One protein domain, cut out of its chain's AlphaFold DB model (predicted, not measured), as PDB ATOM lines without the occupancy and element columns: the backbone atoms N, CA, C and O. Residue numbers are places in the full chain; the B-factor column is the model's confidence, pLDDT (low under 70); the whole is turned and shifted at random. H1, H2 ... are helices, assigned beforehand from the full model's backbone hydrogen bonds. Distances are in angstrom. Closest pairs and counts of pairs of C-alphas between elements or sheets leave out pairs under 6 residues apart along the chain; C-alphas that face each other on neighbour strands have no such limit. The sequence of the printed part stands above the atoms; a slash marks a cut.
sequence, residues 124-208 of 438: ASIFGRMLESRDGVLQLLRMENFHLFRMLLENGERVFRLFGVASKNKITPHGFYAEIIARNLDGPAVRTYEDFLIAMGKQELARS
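AT A GLANCE: This is residues 124 to 208 of the 438 residues of an uncharacterized protein of Encephalitozoon cuniculi (UniProt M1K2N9). Four short helices, H2 to H5, cluster as a small body; H1 turns off H2 at a corner, and long H6 folds back on H5, with residues 202 to 208 sticking out. The 85 printed residues include six named helices, H1 to H6 in order, and no named strand: all helix. The whole is compact, with radius of gyration of the C-alphas 12.3 A, and spans 33 by 28 by 27 A.

IN THESE COORDINATES: H1, residues 124 to 130, begins at C-alpha 124 (57.955, 35.681, 43.143). H2 is 134 to 141, H3 146 to 154, H4 156 to 162, H5 173 to 181. H6, 187 to 207, measures 29.5 A and ends at C-alpha 207 (38.890, 36.572, 28.199).

HOW THE PARTS SIT: H1 and H2 touch only at the corner, closest C-alphas Met 130 and Gly 136, 4.3 A. H2 and H3 form a hairpin, closest C-alphas Leu 140 and Leu 148, 6.8 A. H5 and H6 form another, at a shallow tilt of 18 degrees, closest C-alphas Ile 181 and Val 190, 6.5 A; H6 touches with residues 190 to 197 alone. H4 only just touches H2 and H5, with 3 pairs of C-alphas within 8 A each. In H1 to H6 every O i to N i+4 pair is within hydrogen-bond range.

THE WHOLE: The printed part has no cut and no long link. pLDDT is under 70 in 25 residues, among them 197 to 208.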
ATOM      1  N   ALA A 124      58.755  35.610  41.920       83.62
ATOM      2  CA  ALA A 124      57.955  35.681  43.143       83.62
ATOM      3  C   ALA A 124      58.776  36.085  44.383       83.62
ATOM      4  O   ALA A 124      58.268  36.802  45.247       83.62
ATOM      5  N   SER A 125      60.050  35.683  44.466       86.88
ATOM      6  CA  SER A 125      60.926  36.030  45.593       86.88
ATOM      7  C   SER A 125      61.368  37.498  45.569       86.88
ATOM      8  O   SER A 125      61.512  38.134  46.614       86.88
ATOM      9  N   ILE A 126      61.589  38.057  44.377       86.81
ATOM     10  CA  ILE A 126      61.953  39.465  44.197       86.81
ATOM     11  C   ILE A 126      60.701  40.317  44.381       86.81
ATOM     12  O   ILE A 126      60.700  41.224  45.208       86.81
ATOM     13  N   PHE A 127      59.616  39.974  43.692       90.75
ATOM     14  CA  PHE A 127      58.327  40.644  43.803       90.75
ATOM     15  C   PHE A 127      57.825  40.692  45.254       90.75
ATOM     16  O   PHE A 127      57.445  41.751  45.747       90.75
ATOM     17  N   GLY A 128      57.910  39.570  45.980       90.56
ATOM     18  CA  GLY A 128      57.512  39.479  47.386       90.56
ATOM     19  C   GLY A 128      58.274  40.438  48.306       90.56
ATOM     20  O   GLY A 128      57.652  41.042  49.179       90.56
ATOM     21  N   ARG A 129      59.580  40.636  48.064       92.50
ATOM     22  CA  ARG A 129      60.407  41.631  48.773       92.50
ATOM     23  C   ARG A 129      59.994  43.063  48.433       92.50
ATOM     24  O   ARG A 129      59.909  43.909  49.318       92.50
ATOM     25  N   MET A 130      59.666  43.342  47.171       92.56
ATOM     26  CA  MET A 130      59.182  44.669  46.758       92.56
ATOM     27  C   MET A 130      57.845  45.034  47.429       92.56
ATOM     28  O   MET A 130      57.596  46.205  47.702       92.56
ATOM     29  N   LEU A 131      57.014  44.040  47.764       94.12
ATOM     30  CA  LEU A 131      55.758  44.209  48.508       94.12
ATOM     31  C   LEU A 131      55.935  44.397  50.029       94.12
ATOM     32  O   LEU A 131      54.954  44.360  50.775       94.12
ATOM     33  N   GLU A 132      57.155  44.533  50.546       93.69
ATOM     34  CA  GLU A 132      57.397  44.808  51.973       93.69
ATOM     35  C   GLU A 132      57.362  46.306  52.303       93.69
ATOM     36  O   GLU A 132      57.216  46.668  53.469       93.69
ATOM     37  N   SER A 133      57.440  47.186  51.298       95.12
ATOM     38  CA  SER A 133      57.465  48.638  51.504       95.12
ATOM     39  C   SER A 133      56.697  49.408  50.429       95.12
ATOM     40  O   SER A 133      56.537  48.952  49.295       95.12
ATOM     41  N   ARG A 134      56.246  50.622  50.778       94.00
ATOM     42  CA  ARG A 134      55.608  51.554  49.835       94.00
ATOM     43  C   ARG A 134      56.549  51.920  48.683       94.00
ATOM     44  O   ARG A 134      56.125  51.929  47.531       94.00
ATOM     45  N   ASP A 135      57.820  52.170  48.988       93.62
ATOM     46  CA  ASP A 135      58.822  52.538  47.983       93.62
ATOM     47  C   ASP A 135      59.098  51.396  47.003       93.62
ATOM     48  O   ASP A 135      59.227  51.643  45.806       93.62
ATOM     49  N   GLY A 136      59.104  50.144  47.474       92.31
ATOM     50  CA  GLY A 136      59.202  48.973  46.602       92.31
ATOM     51  C   GLY A 136      58.034  48.884  45.614       92.31
ATOM     52  O   GLY A 136      58.247  48.702  44.415       92.31
ATOM     53  N   VAL A 137      56.800  49.113  46.070       93.88
ATOM     54  CA  VAL A 137      55.629  49.165  45.175       93.88
ATOM     55  C   VAL A 137      55.744  50.306  44.159       93.88
ATOM     56  O   VAL A 137      55.482  50.099  42.975       93.88
ATOM     57  N   LEU A 138      56.172  51.498  44.582       92.94
ATOM     58  CA  LEU A 138      56.364  52.628  43.666       92.94
ATOM     59  C   LEU A 138      57.463  52.360  42.635       92.94
ATOM     60  O   LEU A 138      57.327  52.772  41.487       92.94
ATOM     61  N   GLN A 139      58.528  51.647  43.004       90.81
ATOM     62  CA  GLN A 139      59.557  51.222  42.054       90.81
ATOM     63  C   GLN A 139      58.993  50.271  40.996       90.81
ATOM     64  O   GLN A 139      59.274  50.468  39.818       90.81
ATOM     65  N   LEU A 140      58.165  49.296  41.384       90.69
ATOM     66  CA  LEU A 140      57.489  48.409  40.429       90.69
ATOM     67  C   LEU A 140      56.556  49.185  39.491       90.69
ATOM     68  O   LEU A 140      56.521  48.909  38.295       90.69
ATOM     69  N   LEU A 141      55.831  50.177  40.016       89.81
ATOM     70  CA  LEU A 141      54.937  51.011  39.213       89.81
ATOM     71  C   LEU A 141      55.695  51.936  38.241       89.81
ATOM     72  O   LEU A 141      55.272  52.170  37.117       89.81
ATOM     73  N   ARG A 142      56.874  52.429  38.613       88.75
ATOM     74  CA  ARG A 142      57.703  53.248  37.707       88.75
ATOM     75  C   ARG A 142      58.300  52.465  36.539       88.75
ATOM     76  O   ARG A 142      58.840  53.069  35.622       88.75
ATOM     77  N   MET A 143      58.224  51.135  36.562       85.31
ATOM     78  CA  MET A 143      58.637  50.301  35.429       85.31
ATOM     79  C   MET A 143      57.582  50.251  34.323       85.31
ATOM     80  O   MET A 143      57.875  49.715  33.256       85.31
ATOM     81  N   GLU A 144      56.368  50.762  34.578       85.44
ATOM     82  CA  GLU A 144      55.300  50.891  33.586       85.44
ATOM     83  C   GLU A 144      55.099  49.594  32.788       85.44
ATOM     84  O   GLU A 144      55.087  49.580  31.554       85.44
ATOM     85  N   ASN A 145      55.011  48.466  33.497       86.50
ATOM     86  CA  ASN A 145      54.861  47.140  32.909       86.50
ATOM     87  C   ASN A 145      53.493  46.548  33.256       86.50
ATOM     88  O   ASN A 145      53.126  46.439  34.426       86.50
ATOM     89  N   PHE A 146      52.769  46.125  32.222       82.88
ATOM     90  CA  PHE A 146      51.408  45.607  32.333       82.88
ATOM     91  C   PHE A 146      51.291  44.367  33.232       82.88
ATOM     92  O   PHE A 146      50.357  44.238  34.020       82.88
ATOM     93  N   HIS A 147      52.256  43.452  33.158       84.44
ATOM     94  CA  HIS A 147      52.228  42.224  33.950       84.44
ATOM     95  C   HIS A 147      52.567  42.467  35.417       84.44
ATOM     96  O   HIS A 147      51.877  41.952  36.293       84.44
ATOM     97  N   LEU A 148      53.559  43.314  35.706       88.50
ATOM     98  CA  LEU A 148      53.813  43.748  37.083       88.50
ATOM     99  C   LEU A 148      52.597  44.458  37.678       88.50
ATOM    100  O   LEU A 148      52.293  44.268  38.852       88.50
ATOM    101  N   PHE A 149      51.873  45.232  36.869       88.75
ATOM    102  CA  PHE A 149      50.626  45.848  37.298       88.75
ATOM    103  C   PHE A 149      49.554  44.813  37.666       88.75
ATOM    104  O   PHE A 149      48.975  44.908  38.745       88.75
ATOM    105  N   ARG A 150      49.343  43.779  36.841       84.94
ATOM    106  CA  ARG A 150      48.431  42.669  37.173       84.94
ATOM    107  C   ARG A 150      48.838  41.937  38.450       84.94
ATOM    108  O   ARG A 150      47.999  41.723  39.318       84.94
ATOM    109  N   MET A 151      50.127  41.651  38.626       87.81
ATOM    110  CA  MET A 151      50.628  41.042  39.864       87.81
ATOM    111  C   MET A 151      50.392  41.942  41.091       87.81
ATOM    112  O   MET A 151      50.097  41.450  42.183       87.81
ATOM    113  N   LEU A 152      50.507  43.267  40.937       91.75
ATOM    114  CA  LEU A 152      50.204  44.235  41.998       91.75
ATOM    115  C   LEU A 152      48.708  44.266  42.338       91.75
ATOM    116  O   LEU A 152      48.368  44.351  43.518       91.75
ATOM    117  N   LEU A 153      47.832  44.149  41.336       85.69
ATOM    118  CA  LEU A 153      46.381  44.044  41.517       85.69
ATOM    119  C   LEU A 153      45.984  42.765  42.257       85.69
ATOM    120  O   LEU A 153      45.212  42.831  43.212       85.69
ATOM    121  N   GLU A 154      46.565  41.623  41.884       87.81
ATOM    122  CA  GLU A 154      46.373  40.339  42.578       87.81
ATOM    123  C   GLU A 154      46.801  40.410  44.053       87.81
ATOM    124  O   GLU A 154      46.226  39.748  44.913       87.81
ATOM    125  N   ASN A 155      47.777  41.266  44.367       90.31
ATOM    126  CA  ASN A 155      48.246  41.536  45.727       90.31
ATOM    127  C   ASN A 155      47.651  42.827  46.321       90.31
ATOM    128  O   ASN A 155      48.187  43.376  47.292       90.31
ATOM    129  N   GLY A 156      46.538  43.313  45.764       87.00
ATOM    130  CA  GLY A 156      46.000  44.640  46.046       87.00
ATOM    131  C   GLY A 156      45.668  44.885  47.515       87.00
ATOM    132  O   GLY A 156      45.877  45.991  47.996       87.00
ATOM    133  N   GLU A 157      45.278  43.863  48.285       89.50
ATOM    134  CA  GLU A 157      45.025  44.002  49.731       89.50
ATOM    135  C   GLU A 157      46.285  44.373  50.512       89.50
ATOM    136  O   GLU A 157      46.252  45.145  51.475       89.50
ATOM    137  N   ARG A 158      47.427  43.794  50.132       91.00
ATOM    138  CA  ARG A 158      48.717  44.097  50.753       91.00
ATOM    139  C   ARG A 158      49.186  45.486  50.336       91.00
ATOM    140  O   ARG A 158      49.637  46.243  51.192       91.00
ATOM    141  N   VAL A 159      49.006  45.843  49.066       93.06
ATOM    142  CA  VAL A 159      49.340  47.180  48.559       93.06
ATOM    143  C   VAL A 159      48.476  48.253  49.225       93.06
ATOM    144  O   VAL A 159      49.008  49.213  49.766       93.06
ATOM    145  N   PHE A 160      47.158  48.080  49.289       92.75
ATOM    146  CA  PHE A 160      46.242  49.045  49.905       92.75
ATOM    147  C   PHE A 160      46.591  49.296  51.372       92.75
ATOM    148  O   PHE A 160      46.625  50.448  51.804       92.75
ATOM    149  N   ARG A 161      46.954  48.243  52.117       92.00
ATOM    150  CA  ARG A 161      47.446  48.375  53.496       92.00
ATOM    151  C   ARG A 161      48.724  49.207  53.593       92.00
ATOM    152  O   ARG A 161      48.796  50.075  54.457       92.00
ATOM    153  N   LEU A 162      49.705  48.988  52.713       93.69
ATOM    154  CA  LEU A 162      50.953  49.768  52.691       93.69
ATOM    155  C   LEU A 162      50.721  51.258  52.409       93.69
ATOM    156  O   LEU A 162      51.479  52.100  52.887       93.69
ATOM    157  N   PHE A 163      49.685  51.581  51.636       92.38
ATOM    158  CA  PHE A 163      49.338  52.952  51.258       92.38
ATOM    159  C   PHE A 163      48.250  53.574  52.148       92.38
ATOM    160  O   PHE A 163      47.852  54.711  51.910       92.38
ATOM    161  N   GLY A 164      47.784  52.867  53.184       88.94
ATOM    162  CA  GLY A 164      46.770  53.374  54.112       88.94
ATOM    163  C   GLY A 164      45.376  53.549  53.496       88.94
ATOM    164  O   GLY A 164      44.585  54.345  53.997       88.94
ATOM    165  N   VAL A 165      45.067  52.824  52.418       87.62
ATOM    166  CA  VAL A 165      43.745  52.845  51.777       87.62
ATOM    167  C   VAL A 165      42.740  52.109  52.665       87.62
ATOM    168  O   VAL A 165      43.032  51.041  53.209       87.62
ATOM    169  N   ALA A 166      41.545  52.678  52.832       78.44
ATOM    170  CA  ALA A 166      40.514  52.102  53.687       78.44
ATOM    171  C   ALA A 166      40.095  50.700  53.206       78.44
ATOM    172  O   ALA A 166      39.796  50.499  52.030       78.44
ATOM    173  N   SER A 167      39.976  49.745  54.134       61.00
ATOM    174  CA  SER A 167      39.626  48.339  53.849       61.00
ATOM    175  C   SER A 167      38.239  48.125  53.235       61.00
ATOM    176  O   SER A 167      37.922  47.021  52.805       61.00
ATOM    177  N   LYS A 168      37.399  49.165  53.208       58.84
ATOM    178  CA  LYS A 168      36.083  49.145  52.558       58.84
ATOM    179  C   LYS A 168      36.164  49.313  51.038       58.84
ATOM    180  O   LYS A 168      35.171  49.061  50.364       58.84
ATOM    181  N   ASN A 169      37.305  49.749  50.504       56.44
ATOM    182  CA  ASN A 169      37.470  49.941  49.070       56.44
ATOM    183  C   ASN A 169      37.637  48.588  48.375       56.44
ATOM    184  O   ASN A 169      38.495  47.786  48.745       56.44
ATOM    185  N   LYS A 170      36.821  48.348  47.344       67.00
ATOM    186  CA  LYS A 170      36.944  47.171  46.482       67.00
ATOM    187  C   LYS A 170      38.245  47.280  45.684       67.00
ATOM    188  O   LYS A 170      38.533  48.321  45.095       67.00
ATOM    189  N   ILE A 171      39.023  46.203  45.659       69.44
ATOM    190  CA  ILE A 171      40.246  46.123  44.856       69.44
ATOM    191  C   ILE A 171      39.825  45.786  43.428       69.44
ATOM    192  O   ILE A 171      39.717  44.625  43.047       69.44
ATOM    193  N   THR A 172      39.506  46.829  42.670       71.94
ATOM    194  CA  THR A 172      39.308  46.763  41.220       71.94
ATOM    195  C   THR A 172      40.501  47.410  40.519       71.94
ATOM    196  O   THR A 172      41.192  48.225  41.140       71.94
ATOM    197  N   PRO A 173      40.753  47.104  39.235       68.06
ATOM    198  CA  PRO A 173      41.751  47.814  38.440       68.06
ATOM    199  C   PRO A 173      41.642  49.340  38.543       68.06
ATOM    200  O   PRO A 173      42.625  50.020  38.845       68.06
ATOM    201  N   HIS A 174      40.425  49.872  38.401       65.88
ATOM    202  CA  HIS A 174      40.144  51.302  38.523       65.88
ATOM    203  C   HIS A 174      40.315  51.829  39.953       65.88
ATOM    204  O   HIS A 174      40.897  52.896  40.148       65.88
ATOM    205  N   GLY A 175      39.877  51.076  40.968       70.25
ATOM    206  CA  GLY A 175      40.072  51.443  42.372       70.25
ATOM    207  C   GLY A 175      41.553  51.504  42.747       70.25
ATOM    208  O   GLY A 175      41.997  52.443  43.404       70.25
ATOM    209  N   PHE A 176      42.349  50.550  42.267       77.25
ATOM    210  CA  PHE A 176      43.796  50.548  42.453       77.25
ATOM    211  C   PHE A 176      44.455  51.722  41.730       77.25
ATOM    212  O   PHE A 176      45.328  52.381  42.293       77.25
ATOM    213  N   TYR A 177      44.015  52.033  40.511       76.94
ATOM    214  CA  TYR A 177      44.493  53.204  39.790       76.94
ATOM    215  C   TYR A 177      44.214  54.508  40.546       76.94
ATOM    216  O   TYR A 177      45.139  55.284  40.786       76.94
ATOM    217  N   ALA A 178      42.975  54.724  40.985       75.62
ATOM    218  CA  ALA A 178      42.582  55.947  41.677       75.62
ATOM    219  C   ALA A 178      43.278  56.114  43.037       75.62
ATOM    220  O   ALA A 178      43.700  57.215  43.393       75.62
ATOM    221  N   GLU A 179      43.408  55.031  43.804       81.75
ATOM    222  CA  GLU A 179      43.936  55.088  45.169       81.75
ATOM    223  C   GLU A 179      45.470  55.011  45.225       81.75
ATOM    224  O   GLU A 179      46.082  55.637  46.093       81.75
ATOM    225  N   ILE A 180      46.106  54.288  44.296       86.44
ATOM    226  CA  ILE A 180      47.553  54.026  44.313       86.44
ATOM    227  C   ILE A 180      48.280  54.764  43.189       86.44
ATOM    228  O   ILE A 180      49.290  55.409  43.451       86.44
ATOM    229  N   ILE A 181      47.803  54.714  41.950       81.69
ATOM    230  CA  ILE A 181      48.573  55.205  40.795       81.69
ATOM    231  C   ILE A 181      48.421  56.723  40.649       81.69
ATOM    232  O   ILE A 181      49.400  57.454  40.794       81.69
ATOM    233  N   ALA A 182      47.193  57.211  40.457       78.50
ATOM    234  CA  ALA A 182      46.892  58.621  40.194       78.50
ATOM    235  C   ALA A 182      47.322  59.565  41.330       78.50
ATOM    236  O   ALA A 182      47.581  60.744  41.104       78.50
ATOM    237  N   ARG A 183      47.412  59.054  42.565       83.44
ATOM    238  CA  ARG A 183      47.824  59.828  43.746       83.44
ATOM    239  C   ARG A 183      49.329  59.841  44.003       83.44
ATOM    240  O   ARG A 183      49.777  60.646  44.816       83.44
ATOM    241  N   ASN A 184      50.098  58.939  43.390       84.69
ATOM    242  CA  ASN A 184      51.504  58.731  43.757       84.69
ATOM    243  C   ASN A 184      52.489  58.780  42.580       84.69
ATOM    244  O   ASN A 184      53.697  58.822  42.824       84.69
ATOM    245  N   LEU A 185      52.006  58.765  41.336       82.75
ATOM    246  CA  LEU A 185      52.825  58.876  40.127       82.75
ATOM    247  C   LEU A 185      52.570  60.202  39.398       82.75
ATOM    248  O   LEU A 185      51.611  60.919  39.677       82.75
ATOM    249  N   ASP A 186      53.458  60.535  38.469       76.75
ATOM    250  CA  ASP A 186      53.416  61.726  37.629       76.75
ATOM    251  C   ASP A 186      52.675  61.491  36.300       76.75
ATOM    252  O   ASP A 186      52.469  60.362  35.856       76.75
ATOM    253  N   GLY A 187      52.261  62.583  35.646       63.34
ATOM    254  CA  GLY A 187      51.356  62.564  34.488       63.34
ATOM    255  C   GLY A 187      51.709  61.589  33.348       63.34
ATOM    256  O   GLY A 187      50.796  60.928  32.853       63.34
ATOM    257  N   PRO A 188      52.978  61.463  32.912       68.81
ATOM    258  CA  PRO A 188      53.359  60.512  31.863       68.81
ATOM    259  C   PRO A 188      53.168  59.042  32.268       68.81
ATOM    260  O   PRO A 188      52.591  58.269  31.502       68.81
ATOM    261  N   ALA A 189      53.577  58.673  33.485       68.81
ATOM    262  CA  ALA A 189      53.404  57.318  34.001       68.81
ATOM    263  C   ALA A 189      51.919  57.001  34.214       68.81
ATOM    264  O   ALA A 189      51.440  55.944  33.809       68.81
ATOM    265  N   VAL A 190      51.165  57.951  34.775       70.81
ATOM    266  CA  VAL A 190      49.717  57.846  35.004       70.81
ATOM    267  C   VAL A 190      48.962  57.500  33.711       70.81
ATOM    268  O   VAL A 190      48.181  56.552  33.716       70.81
ATOM    269  N   ARG A 191      49.266  58.166  32.587       66.44
ATOM    270  CA  ARG A 191      48.653  57.861  31.275       66.44
ATOM    271  C   ARG A 191      48.938  56.441  30.788       66.44
ATOM    272  O   ARG A 191      48.046  55.778  30.275       66.44
ATOM    273  N   THR A 192      50.150  55.936  31.012       71.19
ATOM    274  CA  THR A 192      50.496  54.553  30.646       71.19
ATOM    275  C   THR A 192      49.648  53.537  31.415       71.19
ATOM    276  O   THR A 192      49.273  52.490  30.888       71.19
ATOM    277  N   TYR A 193      49.292  53.850  32.660       71.75
ATOM    278  CA  TYR A 193      48.384  53.023  33.446       71.75
ATOM    279  C   TYR A 193      46.920  53.156  33.020       71.75
ATOM    280  O   TYR A 193      46.197  52.167  33.106       71.75
ATOM    281  N   GLU A 194      46.482  54.308  32.509       63.53
ATOM    282  CA  GLU A 194      45.167  54.439  31.858       63.53
ATOM    283  C   GLU A 194      45.072  53.505  30.645       63.53
ATOM    284  O   GLU A 194      44.102  52.757  30.518       63.53
ATOM    285  N   ASP A 195      46.123  53.446  29.823       60.84
ATOM    286  CA  ASP A 195      46.205  52.507  28.700       60.84
ATOM    287  C   ASP A 195      46.167  51.044  29.167       60.84
ATOM    288  O   ASP A 195      45.550  50.194  28.520       60.84
ATOM    289  N   PHE A 196      46.768  50.732  30.320       75.19
ATOM    290  CA  PHE A 196      46.679  49.403  30.926       75.19
ATOM    291  C   PHE A 196      45.278  49.072  31.430       75.19
ATOM    292  O   PHE A 196      44.851  47.931  31.287       75.19
ATOM    293  N   LEU A 197      44.541  50.032  31.985       62.91
ATOM    294  CA  LEU A 197      43.140  49.818  32.352       62.91
ATOM    295  C   LEU A 197      42.287  49.557  31.116       62.91
ATOM    296  O   LEU A 197      41.471  48.646  31.133       62.91
ATOM    297  N   ILE A 198      42.525  50.280  30.019       56.28
ATOM    298  CA  ILE A 198      41.846  50.037  28.741       56.28
ATOM    299  C   ILE A 198      42.217  48.652  28.196       56.28
ATOM    300  O   ILE A 198      41.353  47.938  27.688       56.28
ATOM    301  N   ALA A 199      43.488  48.251  28.286       57.88
ATOM    302  CA  ALA A 199      43.955  46.946  27.830       57.88
ATOM    303  C   ALA A 199      43.407  45.799  28.689       57.88
ATOM    304  O   ALA A 199      42.951  44.813  28.122       57.88
ATOM    305  N   MET A 200      43.385  45.932  30.020       61.75
ATOM    306  CA  MET A 200      42.722  44.977  30.910       61.75
ATOM    307  C   MET A 200      41.224  44.976  30.693       61.75
ATOM    308  O   MET A 200      40.677  43.899  30.632       61.75
ATOM    309  N   GLY A 201      40.569  46.117  30.489       50.59
ATOM    310  CA  GLY A 201      39.157  46.159  30.124       50.59
ATOM    311  C   GLY A 201      38.913  45.381  28.833       50.59
ATOM    312  O   GLY A 201      38.075  44.497  28.799       50.59
ATOM    313  N   LYS A 202      39.720  45.595  27.786       45.75
ATOM    314  CA  LYS A 202      39.638  44.843  26.518       45.75
ATOM    315  C   LYS A 202      40.001  43.360  26.651       45.75
ATOM    316  O   LYS A 202      39.414  42.546  25.951       45.75
ATOM    317  N   GLN A 203      40.972  43.003  27.490       46.69
ATOM    318  CA  GLN A 203      41.365  41.616  27.740       46.69
ATOM    319  C   GLN A 203      40.411  40.904  28.679       46.69
ATOM    320  O   GLN A 203      40.182  39.728  28.484       46.69
ATOM    321  N   GLU A 204      39.853  41.572  29.674       43.03
ATOM    322  CA  GLU A 204      38.749  41.073  30.473       43.03
ATOM    323  C   GLU A 204      37.535  40.926  29.581       43.03
ATOM    324  O   GLU A 204      36.902  39.907  29.712       43.03
ATOM    325  N   LEU A 205      37.293  41.810  28.606       32.59
ATOM    326  CA  LEU A 205      36.260  41.651  27.576       32.59
ATOM    327  C   LEU A 205      36.546  40.502  26.587       32.59
ATOM    328  O   LEU A 205      35.608  39.899  26.079       32.59
ATOM    329  N   ALA A 206      37.816  40.199  26.294       35.97
ATOM    330  CA  ALA A 206      38.220  39.135  25.362       35.97
ATOM    331  C   ALA A 206      38.388  37.757  26.035       35.97
ATOM    332  O   ALA A 206      38.049  36.741  25.440       35.97
ATOM    333  N   ARG A 207      38.883  37.725  27.279       36.69
ATOM    334  CA  ARG A 207      38.890  36.572  28.199       36.69
ATOM    335  C   ARG A 207      37.515  36.337  28.786       36.69
ATOM    336  O   ARG A 207      37.185  35.208  29.129       36.69
ATOM    337  N   SER A 208      36.708  37.389  28.884       32.91
ATOM    338  CA  SER A 208      35.275  37.245  28.984       32.91
ATOM    339  C   SER A 208      34.732  36.905  27.596       32.91
ATOM    340  O   SER A 208      34.011  37.669  26.959       32.91
TER     341      SER A 208